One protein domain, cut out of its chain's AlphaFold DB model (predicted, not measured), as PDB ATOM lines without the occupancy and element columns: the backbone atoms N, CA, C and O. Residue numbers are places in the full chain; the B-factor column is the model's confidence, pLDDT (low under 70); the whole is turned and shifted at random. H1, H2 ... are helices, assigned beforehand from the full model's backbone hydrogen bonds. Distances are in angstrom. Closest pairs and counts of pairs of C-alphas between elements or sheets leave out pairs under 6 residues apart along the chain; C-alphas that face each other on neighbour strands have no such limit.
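This is residues 2 to 110 of the 514 residues of the protein "Hypothetical protein" of Paramoeba aestuarina (UniProt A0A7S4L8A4). H1, H2 and H4 make a loose three-helix bundle, up and down, each helix running against the one before it, and H5 packs on H4 on the side away from H1 and H2. The four long helices run roughly along the longest axis, with short H3 near one end and residues 39 to 44 sticking out there. The printed part has 109 residues with five named helices, H1 to H5 in order, and no named strand; the class is all helix. It is only just compact, close to loose, with a radius of gyration of the C-alphas of 15.2 A, and spans 48 by 31 by 22 A.

H1, residues 2 to 14, begins at C-alpha 2 (-3.622, 28.206, 5.189) and is 18.3 A long. H2, residues 20 to 38, measures 27.2 A. H3 is residues 46 to 49. H4, residues 54 to 76, measures 32.8 A. H5, residues 80 to 103, measures 35.2 A and ends at C-alpha 103 (13.220, 41.136, -7.621).

H4 is the hub. With residues 55 to 63 alone it touches H1, the same way at a shallow tilt of 32 degrees, only just short of steep; the closest C-alphas, Ala 6 and Gly 56, are 5.2 A apart. H2 touches H4 with residues 23 to 30 alone, closest at the C-alphas of Val 27 and Phe 60, 6.8 A. H4 and H5 form a helical hairpin, closest at the C-alphas of Ile 62 and Val 91, 7.0 A. H1 and H5 are apart. Every O i to N i+4 pair is within hydrogen-bond range in H1, H2 and H4, and 19 of 20 in H5; H3 is too short for such a pair.

The C-alphas of Ile 42 and Asn 77, the two farthest apart, are 48.4 A apart. The printed part has no cut, and no link is long. Residues 76 to 88 and 101 to 110 have pLDDT under 70.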
ATOM      1  N   LEU A   2      -4.170  28.500   6.526       88.31
ATOM      2  CA  LEU A   2      -3.622  28.206   5.189       88.31
ATOM      3  C   LEU A   2      -2.210  27.598   5.241       88.31
ATOM      4  O   LEU A   2      -2.015  26.464   4.812       88.31
ATOM      5  N   ASN A   3      -1.266  28.295   5.878       89.00
ATOM      6  CA  ASN A   3       0.132  27.853   5.976       89.00
ATOM      7  C   ASN A   3       0.299  26.527   6.733       89.00
ATOM      8  O   ASN A   3       1.200  25.752   6.436       89.00
ATOM      9  N   MET A   4      -0.586  26.235   7.688       89.44
ATOM     10  CA  MET A   4      -0.551  24.985   8.449       89.44
ATOM     11  C   MET A   4      -1.015  23.798   7.595       89.44
ATOM     12  O   MET A   4      -0.396  22.736   7.612       89.44
ATOM     13  N   ILE A   5      -2.082  23.982   6.811       90.69
ATOM     14  CA  ILE A   5      -2.599  22.955   5.896       90.69
ATOM     15  C   ILE A   5      -1.612  22.727   4.746       90.69
ATOM     16  O   ILE A   5      -1.302  21.578   4.423       90.69
ATOM     17  N   ALA A   6      -1.061  23.804   4.180       89.12
ATOM     18  CA  ALA A   6      -0.008  23.739   3.170       89.12
ATOM     19  C   ALA A   6       1.244  23.031   3.709       89.12
ATOM     20  O   ALA A   6       1.743  22.102   3.078       89.12
ATOM     21  N   GLY A   7       1.697  23.388   4.917       87.69
ATOM     22  CA  GLY A   7       2.831  22.745   5.581       87.69
ATOM     23  C   GLY A   7       2.607  21.254   5.841       87.69
ATOM     24  O   GLY A   7       3.490  20.442   5.575       87.69
ATOM     25  N   HIS A   8       1.406  20.864   6.283       90.00
ATOM     26  CA  HIS A   8       1.051  19.456   6.455       90.00
ATOM     27  C   HIS A   8       1.074  18.677   5.134       90.00
ATOM     28  O   HIS A   8       1.644  17.586   5.068       90.00
ATOM     29  N   CYS A   9       0.496  19.244   4.073       87.75
ATOM     30  CA  CYS A   9       0.498  18.628   2.752       87.75
ATOM     31  C   CYS A   9       1.926  18.493   2.194       87.75
ATOM     32  O   CYS A   9       2.315  17.406   1.766       87.75
ATOM     33  N   GLY A  10       2.738  19.551   2.288       85.56
ATOM     34  CA  GLY A  10       4.146  19.533   1.886       85.56
ATOM     35  C   GLY A  10       4.966  18.488   2.647       85.56
ATOM     36  O   GLY A  10       5.728  17.736   2.040       85.56
ATOM     37  N   PHE A  11       4.756  18.365   3.961       85.81
ATOM     38  CA  PHE A  11       5.411  17.340   4.777       85.81
ATOM     39  C   PHE A  11       5.004  15.917   4.367       85.81
ATOM     40  O   PHE A  11       5.860  15.042   4.236       85.81
ATOM     41  N   LEU A  12       3.715  15.670   4.108       85.38
ATOM     42  CA  LEU A  12       3.246  14.363   3.632       85.38
ATOM     43  C   LEU A  12       3.819  13.992   2.262       85.38
ATOM     44  O   LEU A  12       4.151  12.825   2.042       85.38
ATOM     45  N   LEU A  13       3.960  14.966   1.359       81.00
ATOM     46  CA  LEU A  13       4.612  14.764   0.064       81.00
ATOM     47  C   LEU A  13       6.088  14.388   0.239       81.00
ATOM     48  O   LEU A  13       6.547  13.444  -0.400       81.00
ATOM     49  N   PHE A  14       6.802  15.053   1.152       79.94
ATOM     50  CA  PHE A  14       8.205  14.748   1.447       79.94
ATOM     51  C   PHE A  14       8.402  13.335   2.018       79.94
ATOM     52  O   PHE A  14       9.324  12.623   1.628       79.94
ATOM     53  N   VAL A  15       7.501  12.891   2.899       79.88
ATOM     54  CA  VAL A  15       7.521  11.536   3.484       79.88
ATOM     55  C   VAL A  15       7.073  10.457   2.473       79.88
ATOM     56  O   VAL A  15       7.210   9.264   2.731       79.88
ATOM     57  N   GLY A  16       6.561  10.846   1.299       73.56
ATOM     58  CA  GLY A  16       6.066   9.925   0.269       73.56
ATOM     59  C   GLY A  16       4.659   9.378   0.544       73.56
ATOM     60  O   GLY A  16       4.245   8.394  -0.063       73.56
ATOM     61  N   GLY A  17       3.904  10.010   1.448       75.75
ATOM     62  CA  GLY A  17       2.557   9.609   1.873       75.75
ATOM     63  C   GLY A  17       1.426  10.105   0.964       75.75
ATOM     64  O   GLY A  17       0.364  10.481   1.467       75.75
ATOM     65  N   PHE A  18       1.643  10.153  -0.353       79.75
ATOM     66  CA  PHE A  18       0.650  10.673  -1.295       79.75
ATOM     67  C   PHE A  18      -0.543   9.726  -1.457       79.75
ATOM     68  O   PHE A  18      -0.387   8.539  -1.746       79.75
ATOM     69  N   THR A  19      -1.749  10.280  -1.348       85.69
ATOM     70  CA  THR A  19      -2.996   9.597  -1.698       85.69
ATOM     71  C   THR A  19      -3.860  10.501  -2.569       85.69
ATOM     72  O   THR A  19      -3.843  11.723  -2.423       85.69
ATOM     73  N   TRP A  20      -4.671   9.910  -3.449       86.88
ATOM     74  CA  TRP A  20      -5.615  10.675  -4.273       86.88
ATOM     75  C   TRP A  20      -6.620  11.470  -3.429       86.88
ATOM     76  O   TRP A  20      -6.979  12.580  -3.805       86.88
ATOM     77  N   ASN A  21      -6.987  10.963  -2.247       89.25
ATOM     78  CA  ASN A  21      -7.841  11.682  -1.300       89.25
ATOM     79  C   ASN A  21      -7.163  12.942  -0.738       89.25
ATOM     80  O   ASN A  21      -7.834  13.948  -0.519       89.25
ATOM     81  N   LEU A  22      -5.843  12.905  -0.505       87.38
ATOM     82  CA  LEU A  22      -5.086  14.082  -0.073       87.38
ATOM     83  C   LEU A  22      -5.070  15.137  -1.184       87.38
ATOM     84  O   LEU A  22      -5.302  16.312  -0.911       87.38
ATOM     85  N   TYR A  23      -4.849  14.701  -2.429       89.31
ATOM     86  CA  TYR A  23      -4.858  15.579  -3.598       89.31
ATOM     87  C   TYR A  23      -6.195  16.301  -3.767       89.31
ATOM     88  O   TYR A  23      -6.228  17.531  -3.791       89.31
ATOM     89  N   THR A  24      -7.301  15.553  -3.821       90.81
ATOM     90  CA  THR A  24      -8.634  16.143  -4.000       90.81
ATOM     91  C   THR A  24      -8.996  17.081  -2.854       90.81
ATOM     92  O   THR A  24      -9.482  18.180  -3.107       90.81
ATOM     93  N   SER A  25      -8.699  16.701  -1.608       91.38
ATOM     94  CA  SER A  25      -8.999  17.535  -0.437       91.38
ATOM     95  C   SER A  25      -8.221  18.854  -0.452       91.38
ATOM     96  O   SER A  25      -8.807  19.906  -0.210       91.38
ATOM     97  N   TYR A  26      -6.919  18.824  -0.761       91.75
ATOM     98  CA  TYR A  26      -6.094  20.034  -0.764       91.75
ATOM     99  C   TYR A  26      -6.449  20.976  -1.920       91.75
ATOM    100  O   TYR A  26      -6.576  22.181  -1.711       91.75
ATOM    101  N   VAL A  27      -6.650  20.438  -3.127       92.50
ATOM    102  CA  VAL A  27      -7.019  21.235  -4.308       92.50
ATOM    103  C   VAL A  27      -8.370  21.919  -4.106       92.50
ATOM    104  O   VAL A  27      -8.478  23.120  -4.346       92.50
ATOM    105  N   LEU A  28      -9.379  21.195  -3.606       93.06
ATOM    106  CA  LEU A  28     -10.688  21.778  -3.305       93.06
ATOM    107  C   LEU A  28     -10.590  22.850  -2.217       93.06
ATOM    108  O   LEU A  28     -11.148  23.932  -2.382       93.06
ATOM    109  N   PHE A  29      -9.850  22.575  -1.139       93.31
ATOM    110  CA  PHE A  29      -9.618  23.543  -0.069       93.31
ATOM    111  C   PHE A  29      -8.968  24.829  -0.593       93.31
ATOM    112  O   PHE A  29      -9.433  25.917  -0.267       93.31
ATOM    113  N   TYR A  30      -7.923  24.717  -1.420       91.62
ATOM    114  CA  TYR A  30      -7.201  25.880  -1.929       91.62
ATOM    115  C   TYR A  30      -8.039  26.690  -2.923       91.62
ATOM    116  O   TYR A  30      -8.138  27.902  -2.780       91.62
ATOM    117  N   VAL A  31      -8.691  26.049  -3.899       92.12
ATOM    118  CA  VAL A  31      -9.473  26.769  -4.921       92.12
ATOM    119  C   VAL A  31     -10.692  27.455  -4.305       92.12
ATOM    120  O   VAL A  31     -10.890  28.651  -4.508       92.12
ATOM    121  N   ILE A  32     -11.488  26.721  -3.521       93.62
ATOM    122  CA  ILE A  32     -12.698  27.271  -2.895       93.62
ATOM    123  C   ILE A  32     -12.316  28.295  -1.819       93.62
ATOM    124  O   ILE A  32     -12.924  29.360  -1.738       93.62
ATOM    125  N   GLY A  33     -11.289  27.997  -1.017       90.94
ATOM    126  CA  GLY A  33     -10.814  28.875   0.047       90.94
ATOM    127  C   GLY A  33     -10.259  30.194  -0.484       90.94
ATOM    128  O   GLY A  33     -10.644  31.249   0.011       90.94
ATOM    129  N   THR A  34      -9.412  30.154  -1.514       90.00
ATOM    130  CA  THR A  34      -8.851  31.364  -2.130       90.00
ATOM    131  C   THR A  34      -9.932  32.179  -2.838       90.00
ATOM    132  O   THR A  34      -9.978  33.392  -2.660       90.00
ATOM    133  N   PHE A  35     -10.858  31.536  -3.563       90.19
ATOM    134  CA  PHE A  35     -11.984  32.244  -4.183       90.19
ATOM    135  C   PHE A  35     -12.861  32.951  -3.142       90.19
ATOM    136  O   PHE A  35     -13.213  34.112  -3.326       90.19
ATOM    137  N   GLY A  36     -13.165  32.285  -2.024       90.00
ATOM    138  CA  GLY A  36     -13.894  32.902  -0.915       90.00
ATOM    139  C   GLY A  36     -13.110  34.028  -0.234       90.00
ATOM    140  O   GLY A  36     -13.696  35.039   0.134       90.00
ATOM    141  N   ALA A  37     -11.789  33.890  -0.094       88.69
ATOM    142  CA  ALA A  37     -10.942  34.894   0.550       88.69
ATOM    143  C   ALA A  37     -10.876  36.211  -0.242       88.69
ATOM    144  O   ALA A  37     -10.973  37.278   0.356       88.69
ATOM    145  N   ILE A  38     -10.780  36.139  -1.573       89.56
ATOM    146  CA  ILE A  38     -10.676  37.319  -2.454       89.56
ATOM    147  C   ILE A  38     -11.948  38.178  -2.419       89.56
ATOM    148  O   ILE A  38     -11.895  39.382  -2.654       89.56
ATOM    149  N   GLN A  39     -13.101  37.591  -2.079       89.62
ATOM    150  CA  GLN A  39     -14.358  38.338  -1.963       89.62
ATOM    151  C   GLN A  39     -14.364  39.334  -0.798       89.62
ATOM    152  O   GLN A  39     -15.181  40.254  -0.794       89.62
ATOM    153  N   PHE A  40     -13.475  39.176   0.186       90.06
ATOM    154  CA  PHE A  40     -13.369  40.108   1.303       90.06
ATOM    155  C   PHE A  40     -12.484  41.303   0.916       90.06
ATOM    156  O   PHE A  40     -11.284  41.110   0.706       90.06
ATOM    157  N   PRO A  41     -13.007  42.548   0.902       85.44
ATOM    158  CA  PRO A  41     -12.253  43.727   0.452       85.44
ATOM    159  C   PRO A  41     -10.949  43.974   1.218       85.44
ATOM    160  O   PRO A  41      -9.984  44.471   0.652       85.44
ATOM    161  N   ILE A  42     -10.906  43.597   2.500       82.56
ATOM    162  CA  ILE A  42      -9.720  43.736   3.362       82.56
ATOM    163  C   ILE A  42      -8.593  42.783   2.928       82.56
ATOM    164  O   ILE A  42      -7.417  43.086   3.114       82.56
ATOM    165  N   VAL A  43      -8.951  41.624   2.370       82.00
ATOM    166  CA  VAL A  43      -7.999  40.612   1.898       82.00
ATOM    167  C   VAL A  43      -7.579  40.913   0.460       82.00
ATOM    168  O   VAL A  43      -6.397  40.816   0.141       82.00
ATOM    169  N   GLY A  44      -8.524  41.299  -0.403       84.88
ATOM    170  CA  GLY A  44      -8.250  41.621  -1.804       84.88
ATOM    171  C   GLY A  44      -7.422  40.531  -2.498       84.88
ATOM    172  O   GLY A  44      -7.751  39.348  -2.420       84.88
ATOM    173  N   ASN A  45      -6.307  40.926  -3.121       82.00
ATOM    174  CA  ASN A  45      -5.390  40.025  -3.836       82.00
ATOM    175  C   ASN A  45      -4.199  39.529  -2.993       82.00
ATOM    176  O   ASN A  45      -3.288  38.886  -3.518       82.00
ATOM    177  N   GLN A  46      -4.219  39.731  -1.670       79.31
ATOM    178  CA  GLN A  46      -3.158  39.253  -0.775       79.31
ATOM    179  C   GLN A  46      -2.788  37.762  -0.929       79.31
ATOM    180  O   GLN A  46      -1.605  37.461  -0.773       79.31
ATOM    181  N   PRO A  47      -3.702  36.823  -1.264       79.50
ATOM    182  CA  PRO A  47      -3.327  35.426  -1.496       79.50
ATOM    183  C   PRO A  47      -2.310  35.206  -2.624       79.50
ATOM    184  O   PRO A  47      -1.632  34.175  -2.628       79.50
ATOM    185  N   PHE A  48      -2.202  36.148  -3.566       78.50
ATOM    186  CA  PHE A  48      -1.263  36.096  -4.689       78.50
ATOM    187  C   PHE A  48      -0.051  37.002  -4.480       78.50
ATOM    188  O   PHE A  48       1.063  36.606  -4.818       78.50
ATOM    189  N   ASP A  49      -0.259  38.169  -3.869       76.00
ATOM    190  CA  ASP A  49       0.770  39.209  -3.782       76.00
ATOM    191  C   ASP A  49       1.606  39.111  -2.493       76.00
ATOM    192  O   ASP A  49       2.750  39.561  -2.443       76.00
ATOM    193  N   SER A  50       1.066  38.514  -1.422       78.00
ATOM    194  CA  SER A  50       1.728  38.462  -0.113       78.00
ATOM    195  C   SER A  50       2.633  37.240   0.056       78.00
ATOM    196  O   SER A  50       2.197  36.087  -0.052       78.00
ATOM    197  N   MET A  51       3.875  37.478   0.496       74.44
ATOM    198  CA  MET A  51       4.803  36.427   0.940       74.44
ATOM    199  C   MET A  51       4.281  35.564   2.090       74.44
ATOM    200  O   MET A  51       4.727  34.430   2.270       74.44
ATOM    201  N   GLU A  52       3.315  36.057   2.859       77.44
ATOM    202  CA  GLU A  52       2.750  35.313   3.983       77.44
ATOM    203  C   GLU A  52       1.791  34.208   3.533       77.44
ATOM    204  O   GLU A  52       1.656  33.198   4.229       77.44
ATOM    205  N   GLN A  53       1.141  34.378   2.379       80.88
ATOM    206  CA  GLN A  53       0.100  33.475   1.875       80.88
ATOM    207  C   GLN A  53       0.561  32.642   0.670       80.88
ATOM    208  O   GLN A  53      -0.044  31.609   0.367       80.88
ATOM    209  N   ILE A  54       1.695  33.003   0.055       82.94
ATOM    210  CA  ILE A  54       2.237  32.311  -1.121       82.94
ATOM    211  C   ILE A  54       2.559  30.831  -0.870       82.94
ATOM    212  O   ILE A  54       2.548  30.024  -1.798       82.94
ATOM    213  N   SER A  55       2.817  30.439   0.383       83.25
ATOM    214  CA  SER A  55       3.135  29.045   0.722       83.25
ATOM    215  C   SER A  55       2.022  28.073   0.305       83.25
ATOM    216  O   SER A  55       2.308  26.970  -0.165       83.25
ATOM    217  N   GLY A  56       0.756  28.504   0.384       85.38
ATOM    218  CA  GLY A  56      -0.388  27.724  -0.087       85.38
ATOM    219  C   GLY A  56      -0.379  27.523  -1.604       85.38
ATOM    220  O   GLY A  56      -0.614  26.406  -2.074       85.38
ATOM    221  N   LEU A  57      -0.036  28.576  -2.357       85.94
ATOM    222  CA  LEU A  57       0.077  28.547  -3.818       85.94
ATOM    223  C   LEU A  57       1.229  27.642  -4.276       85.94
ATOM    224  O   LEU A  57       1.066  26.831  -5.185       85.94
ATOM    225  N   ILE A  58       2.383  27.727  -3.609       85.31
ATOM    226  CA  ILE A  58       3.554  26.893  -3.908       85.31
ATOM    227  C   ILE A  58       3.204  25.411  -3.750       85.31
ATOM    228  O   ILE A  58       3.428  24.614  -4.662       85.31
ATOM    229  N   VAL A  59       2.603  25.030  -2.618       86.69
ATOM    230  CA  VAL A  59       2.207  23.636  -2.371       86.69
ATOM    231  C   VAL A  59       1.109  23.188  -3.342       86.69
ATOM    232  O   VAL A  59       1.116  22.035  -3.778       86.69
ATOM    233  N   PHE A  60       0.218  24.094  -3.755       87.94
ATOM    234  CA  PHE A  60      -0.773  23.828  -4.798       87.94
ATOM    235  C   PHE A  60      -0.129  23.490  -6.146       87.94
ATOM    236  O   PHE A  60      -0.528  22.518  -6.784       87.94
ATOM    237  N   PHE A  61       0.905  24.208  -6.577       86.75
ATOM    238  CA  PHE A  61       1.616  23.830  -7.798       86.75
ATOM    239  C   PHE A  61       2.366  22.505  -7.640       86.75
ATOM    240  O   PHE A  61       2.241  21.629  -8.496       86.75
ATOM    241  N   ILE A  62       3.066  22.305  -6.517       84.81
ATOM    242  CA  ILE A  62       3.827  21.073  -6.259       84.81
ATOM    243  C   ILE A  62       2.916  19.841  -6.304       84.81
ATOM    244  O   ILE A  62       3.264  18.846  -6.942       84.81
ATOM    245  N   ILE A  63       1.742  19.891  -5.667       86.06
ATOM    246  CA  ILE A  63       0.840  18.736  -5.616       86.06
ATOM    247  C   ILE A  63       0.217  18.420  -6.984       86.06
ATOM    248  O   ILE A  63       0.063  17.247  -7.321       86.06
ATOM    249  N   ASN A  64      -0.088  19.438  -7.799       87.38
ATOM    250  CA  ASN A  64      -0.582  19.256  -9.168       87.38
ATOM    251  C   ASN A  64       0.496  18.653 -10.076       87.38
ATOM    252  O   ASN A  64       0.224  17.688 -10.793       87.38
ATOM    253  N   CYS A  65       1.735  19.150  -9.995       82.88
ATOM    254  CA  CYS A  65       2.870  18.564 -10.706       82.88
ATOM    255  C   CYS A  65       3.085  17.098 -10.302       82.88
ATOM    256  O   CYS A  65       3.243  16.237 -11.165       82.88
ATOM    257  N   TYR A  66       3.026  16.796  -9.001       82.06
ATOM    258  CA  TYR A  66       3.174  15.435  -8.488       82.06
ATOM    259  C   TYR A  66       2.048  14.498  -8.963       82.06
ATOM    260  O   TYR A  66       2.305  13.356  -9.350       82.06
ATOM    261  N   ALA A  67       0.799  14.974  -8.990       83.94
ATOM    262  CA  ALA A  67      -0.350  14.195  -9.450       83.94
ATOM    263  C   ALA A  67      -0.296  13.899 -10.958       83.94
ATOM    264  O   ALA A  67      -0.467  12.746 -11.362       83.94
ATOM    265  N   LEU A  68      -0.000  14.912 -11.785       81.38
ATOM    266  CA  LEU A  68       0.227  14.734 -13.224       81.38
ATOM    267  C   LEU A  68       1.342  13.720 -13.469       81.38
ATOM    268  O   LEU A  68       1.205  12.825 -14.303       81.38
ATOM    269  N   PHE A  69       2.416  13.809 -12.689       76.44
ATOM    270  CA  PHE A  69       3.548  12.910 -12.808       76.44
ATOM    271  C   PHE A  69       3.174  11.440 -12.540       76.44
ATOM    272  O   PHE A  69       3.548  10.563 -13.319       76.44
ATOM    273  N   ILE A  70       2.397  11.148 -11.490       78.69
ATOM    274  CA  ILE A  70       1.926   9.778 -11.208       78.69
ATOM    275  C   ILE A  70       1.090   9.225 -12.369       78.69
ATOM    276  O   ILE A  70       1.210   8.047 -12.717       78.69
ATOM    277  N   ILE A  71       0.262  10.068 -12.990       80.56
ATOM    278  CA  ILE A  71      -0.529   9.685 -14.167       80.56
ATOM    279  C   ILE A  71       0.397   9.355 -15.347       80.56
ATOM    280  O   ILE A  71       0.230   8.313 -15.982       80.56
ATOM    281  N   PHE A  72       1.415  10.182 -15.609       76.69
ATOM    282  CA  PHE A  72       2.409   9.921 -16.655       76.69
ATOM    283  C   PHE A  72       3.221   8.650 -16.397       76.69
ATOM    284  O   PHE A  72       3.436   7.869 -17.321       76.69
ATOM    285  N   GLN A  73       3.625   8.393 -15.151       72.62
ATOM    286  CA  GLN A  73       4.331   7.166 -14.791       72.62
ATOM    287  C   GLN A  73       3.479   5.927 -15.084       72.62
ATOM    288  O   GLN A  73       3.988   4.950 -15.634       72.62
ATOM    289  N   ARG A  74       2.180   5.979 -14.760       74.50
ATOM    290  CA  ARG A  74       1.245   4.882 -15.037       74.50
ATOM    291  C   ARG A  74       1.104   4.602 -16.535       74.50
ATOM    292  O   ARG A  74       0.914   3.450 -16.909       74.50
ATOM    293  N   ASN A  75       1.208   5.635 -17.368       75.31
ATOM    294  CA  ASN A  75       1.002   5.529 -18.812       75.31
ATOM    295  C   ASN A  75       2.285   5.204 -19.600       75.31
ATOM    296  O   ASN A  75       2.196   4.540 -20.626       75.31
ATOM    297  N   PHE A  76       3.465   5.644 -19.142       66.25
ATOM    298  CA  PHE A  76       4.720   5.566 -19.913       66.25
ATOM    299  C   PHE A  76       5.844   4.747 -19.252       66.25
ATOM    300  O   PHE A  76       6.934   4.648 -19.807       66.25
ATOM    301  N   ASN A  77       5.593   4.128 -18.091       64.69
ATOM    302  CA  ASN A  77       6.500   3.180 -17.425       64.69
ATOM    303  C   ASN A  77       7.932   3.715 -17.168       64.69
ATOM    304  O   ASN A  77       8.919   2.986 -17.274       64.69
ATOM    305  N   TYR A  78       8.057   5.000 -16.821       65.38
ATOM    306  CA  TYR A  78       9.336   5.617 -16.451       65.38
ATOM    307  C   TYR A  78       9.860   5.116 -15.092       65.38
ATOM    308  O   TYR A  78       9.100   4.887 -14.144       65.38
ATOM    309  N   GLY A  79      11.186   4.988 -14.974       66.50
ATOM    310  CA  GLY A  79      11.860   4.589 -13.737       66.50
ATOM    311  C   GLY A  79      11.812   5.653 -12.631       66.50
ATOM    312  O   GLY A  79      11.807   6.854 -12.898       66.50
ATOM    313  N   LYS A  80      11.882   5.206 -11.366       67.94
ATOM    314  CA  LYS A  80      11.912   6.060 -10.159       67.94
ATOM    315  C   LYS A  80      12.930   7.224 -10.157       67.94
ATOM    316  O   LYS A  80      12.582   8.260  -9.597       67.94
ATOM    317  N   PRO A  81      14.142   7.141 -10.744       67.06
ATOM    318  CA  PRO A  81      15.079   8.273 -10.710       67.06
ATOM    319  C   PRO A  81      14.654   9.455 -11.594       67.06
ATOM    320  O   PRO A  81      14.901  10.599 -11.227       67.06
ATOM    321  N   VAL A  82      13.950   9.206 -12.706       67.56
ATOM    322  CA  VAL A  82      13.433  10.271 -13.590       67.56
ATOM    323  C   VAL A  82      12.406  11.140 -12.850       67.56
ATOM    324  O   VAL A  82      12.344  12.347 -13.062       67.56
ATOM    325  N   ILE A  83      11.672  10.537 -11.909       64.50
ATOM    326  CA  ILE A  83      10.686  11.196 -11.038       64.50
ATOM    327  C   ILE A  83      11.334  12.276 -10.177       64.50
ATOM    328  O   ILE A  83      10.872  13.413 -10.151       64.50
ATOM    329  N   TYR A  84      12.406  11.920  -9.465       67.88
ATOM    330  CA  TYR A  84      13.065  12.834  -8.532       67.88
ATOM    331  C   TYR A  84      13.735  14.003  -9.256       67.88
ATOM    332  O   TYR A  84      13.733  15.113  -8.733       67.88
ATOM    333  N   VAL A  85      14.244  13.769 -10.470       69.69
ATOM    334  CA  VAL A  85      14.836  14.816 -11.315       69.69
ATOM    335  C   VAL A  85      13.765  15.760 -11.871       69.69
ATOM    336  O   VAL A  85      13.934  16.971 -11.826       69.69
ATOM    337  N   LEU A  86      12.628  15.251 -12.350       66.00
ATOM    338  CA  LEU A  86      11.540  16.116 -12.824       66.00
ATOM    339  C   LEU A  86      10.892  16.911 -11.686       66.00
ATOM    340  O   LEU A  86      10.598  18.093 -11.851       66.00
ATOM    341  N   LEU A  87      10.719  16.289 -10.519       69.00
ATOM    342  CA  LEU A  87      10.215  16.976  -9.335       69.00
ATOM    343  C   LEU A  87      11.162  18.099  -8.902       69.00
ATOM    344  O   LEU A  87      10.701  19.202  -8.617       69.00
ATOM    345  N   SER A  88      12.475  17.841  -8.871       69.69
ATOM    346  CA  SER A  88      13.456  18.861  -8.496       69.69
ATOM    347  C   SER A  88      13.497  20.009  -9.503       69.69
ATOM    348  O   SER A  88      13.617  21.156  -9.087       69.69
ATOM    349  N   VAL A  89      13.294  19.735 -10.796       75.00
ATOM    350  CA  VAL A  89      13.157  20.767 -11.836       75.00
ATOM    351  C   VAL A  89      11.887  21.598 -11.645       75.00
ATOM    352  O   VAL A  89      11.960  22.821 -11.710       75.00
ATOM    353  N   CYS A  90      10.734  20.986 -11.353       71.75
ATOM    354  CA  CYS A  90       9.503  21.734 -11.074       71.75
ATOM    355  C   CYS A  90       9.630  22.602  -9.815       71.75
ATOM    356  O   CYS A  90       9.229  23.763  -9.826       71.75
ATOM    357  N   VAL A  91      10.222  22.068  -8.742       74.50
ATOM    358  CA  VAL A  91      10.474  22.826  -7.507       74.50
ATOM    359  C   VAL A  91      11.463  23.967  -7.761       74.50
ATOM    360  O   VAL A  91      11.225  25.084  -7.305       74.50
ATOM    361  N   ALA A  92      12.528  23.725  -8.529       75.75
ATOM    362  CA  ALA A  92      13.479  24.761  -8.924       75.75
ATOM    363  C   ALA A  92      12.816  25.846  -9.785       75.75
ATOM    364  O   ALA A  92      13.045  27.026  -9.546       75.75
ATOM    365  N   ALA A  93      11.938  25.474 -10.721       76.69
ATOM    366  CA  ALA A  93      11.194  26.418 -11.550       76.69
ATOM    367  C   ALA A  93      10.256  27.301 -10.712       76.69
ATOM    368  O   ALA A  93      10.259  28.519 -10.879       76.69
ATOM    369  N   VAL A  94       9.513  26.718  -9.763       76.31
ATOM    370  CA  VAL A  94       8.683  27.493  -8.823       76.31
ATOM    371  C   VAL A  94       9.554  28.422  -7.972       76.31
ATOM    372  O   VAL A  94       9.217  29.592  -7.806       76.31
ATOM    373  N   GLY A  95      10.708  27.945  -7.495       76.69
ATOM    374  CA  GLY A  95      11.677  28.763  -6.760       76.69
ATOM    375  C   GLY A  95      12.208  29.947  -7.575       76.69
ATOM    376  O   GLY A  95      12.265  31.065  -7.065       76.69
ATOM    377  N   CYS A  96      12.534  29.736  -8.853       75.56
ATOM    378  CA  CYS A  96      12.968  30.793  -9.765       75.56
ATOM    379  C   CYS A  96      11.869  31.828 -10.031       75.56
ATOM    380  O   CYS A  96      12.170  33.018 -10.067       75.56
ATOM    381  N   VAL A  97      10.608  31.405 -10.172       76.44
ATOM    382  CA  VAL A  97       9.467  32.323 -10.356       76.44
ATOM    383  C   VAL A  97       9.251  33.187  -9.115       76.44
ATOM    384  O   VAL A  97       9.095  34.399  -9.237       76.44
ATOM    385  N   VAL A  98       9.312  32.596  -7.919       73.56
ATOM    386  CA  VAL A  98       9.201  33.352  -6.661       73.56
ATOM    387  C   VAL A  98      10.364  34.336  -6.514       73.56
ATOM    388  O   VAL A  98      10.152  35.492  -6.159       73.56
ATOM    389  N   TYR A  99      11.592  33.915  -6.834       75.81
ATOM    390  CA  TYR A  99      12.759  34.796  -6.791       75.81
ATOM    391  C   TYR A  99      12.654  35.956  -7.792       75.81
ATOM    392  O   TYR A  99      12.945  37.097  -7.443       75.81
ATOM    393  N   ALA A 100      12.191  35.686  -9.014       72.88
ATOM    394  CA  ALA A 100      11.967  36.716 -10.023       72.88
ATOM    395  C   ALA A 100      10.879  37.717  -9.593       72.88
ATOM    396  O   ALA A 100      11.076  38.920  -9.747       72.88
ATOM    397  N   GLY A 101       9.780  37.247  -8.990       69.25
ATOM    398  CA  GLY A 101       8.726  38.121  -8.461       69.25
ATOM    399  C   GLY A 101       9.185  38.987  -7.281       69.25
ATOM    400  O   GLY A 101       8.793  40.146  -7.171       69.25
ATOM    401  N   LEU A 102      10.089  38.473  -6.439       69.31
ATOM    402  CA  LEU A 102      10.710  39.261  -5.369       69.31
ATOM    403  C   LEU A 102      11.606  40.381  -5.915       69.31
ATOM    404  O   LEU A 102      11.593  41.483  -5.378       69.31
ATOM    405  N   GLN A 103      12.364  40.122  -6.987       68.00
ATOM    406  CA  GLN A 103      13.220  41.136  -7.621       68.00
ATOM    407  C   GLN A 103      12.412  42.208  -8.363       68.00
ATOM    408  O   GLN A 103      12.826  43.360  -8.423       68.00
ATOM    409  N   GLN A 104      11.257  41.838  -8.921       68.88
ATOM    410  CA  GLN A 104      10.366  42.760  -9.631       68.88
ATOM    411  C   GLN A 104       9.485  43.602  -8.697       68.88
ATOM    412  O   GLN A 104       8.786  44.490  -9.175       68.88
ATOM    413  N   GLY A 105       9.494  43.333  -7.386       64.19
ATOM    414  CA  GLY A 105       8.670  44.050  -6.409       64.19
ATOM    415  C   GLY A 105       7.172  43.736  -6.489       64.19
ATOM    416  O   GLY A 105       6.385  44.366  -5.793       64.19
ATOM    417  N   THR A 106       6.764  42.754  -7.301       65.12
ATOM    418  CA  THR A 106       5.364  42.299  -7.389       65.12
ATOM    419  C   THR A 106       4.930  41.531  -6.144       65.12
ATOM    420  O   THR A 106       3.745  41.461  -5.838       65.12
ATOM    421  N   LEU A 107       5.896  40.975  -5.411       62.91
ATOM    422  CA  LEU A 107       5.670  40.270  -4.161       62.91
ATOM    423  C   LEU A 107       5.954  41.175  -2.964       62.91
ATOM    424  O   LEU A 107       7.091  41.591  -2.733       62.91
ATOM    425  N   LEU A 108       4.917  41.419  -2.165       66.19
ATOM    426  CA  LEU A 108       5.020  42.197  -0.938       66.19
ATOM    427  C   LEU A 108       5.861  41.427   0.095       66.19
ATOM    428  O   LEU A 108       5.589  40.245   0.357       66.19
ATOM    429  N   PRO A 109       6.876  42.066   0.711       67.50
ATOM    430  CA  PRO A 109       7.703  41.425   1.723       67.50
ATOM    431  C   PRO A 109       6.877  41.053   2.960       67.50
ATOM    432  O   PRO A 109       5.830  41.636   3.234       67.50
ATOM    433  N   VAL A 110       7.371  40.084   3.739       66.38
ATOM    434  CA  VAL A 110       6.727  39.658   4.994       66.38
ATOM    435  C   VAL A 110       6.550  40.860   5.924       66.38
ATOM    436  O   VAL A 110       7.516  41.579   6.200       66.38
TER     437      VAL A 110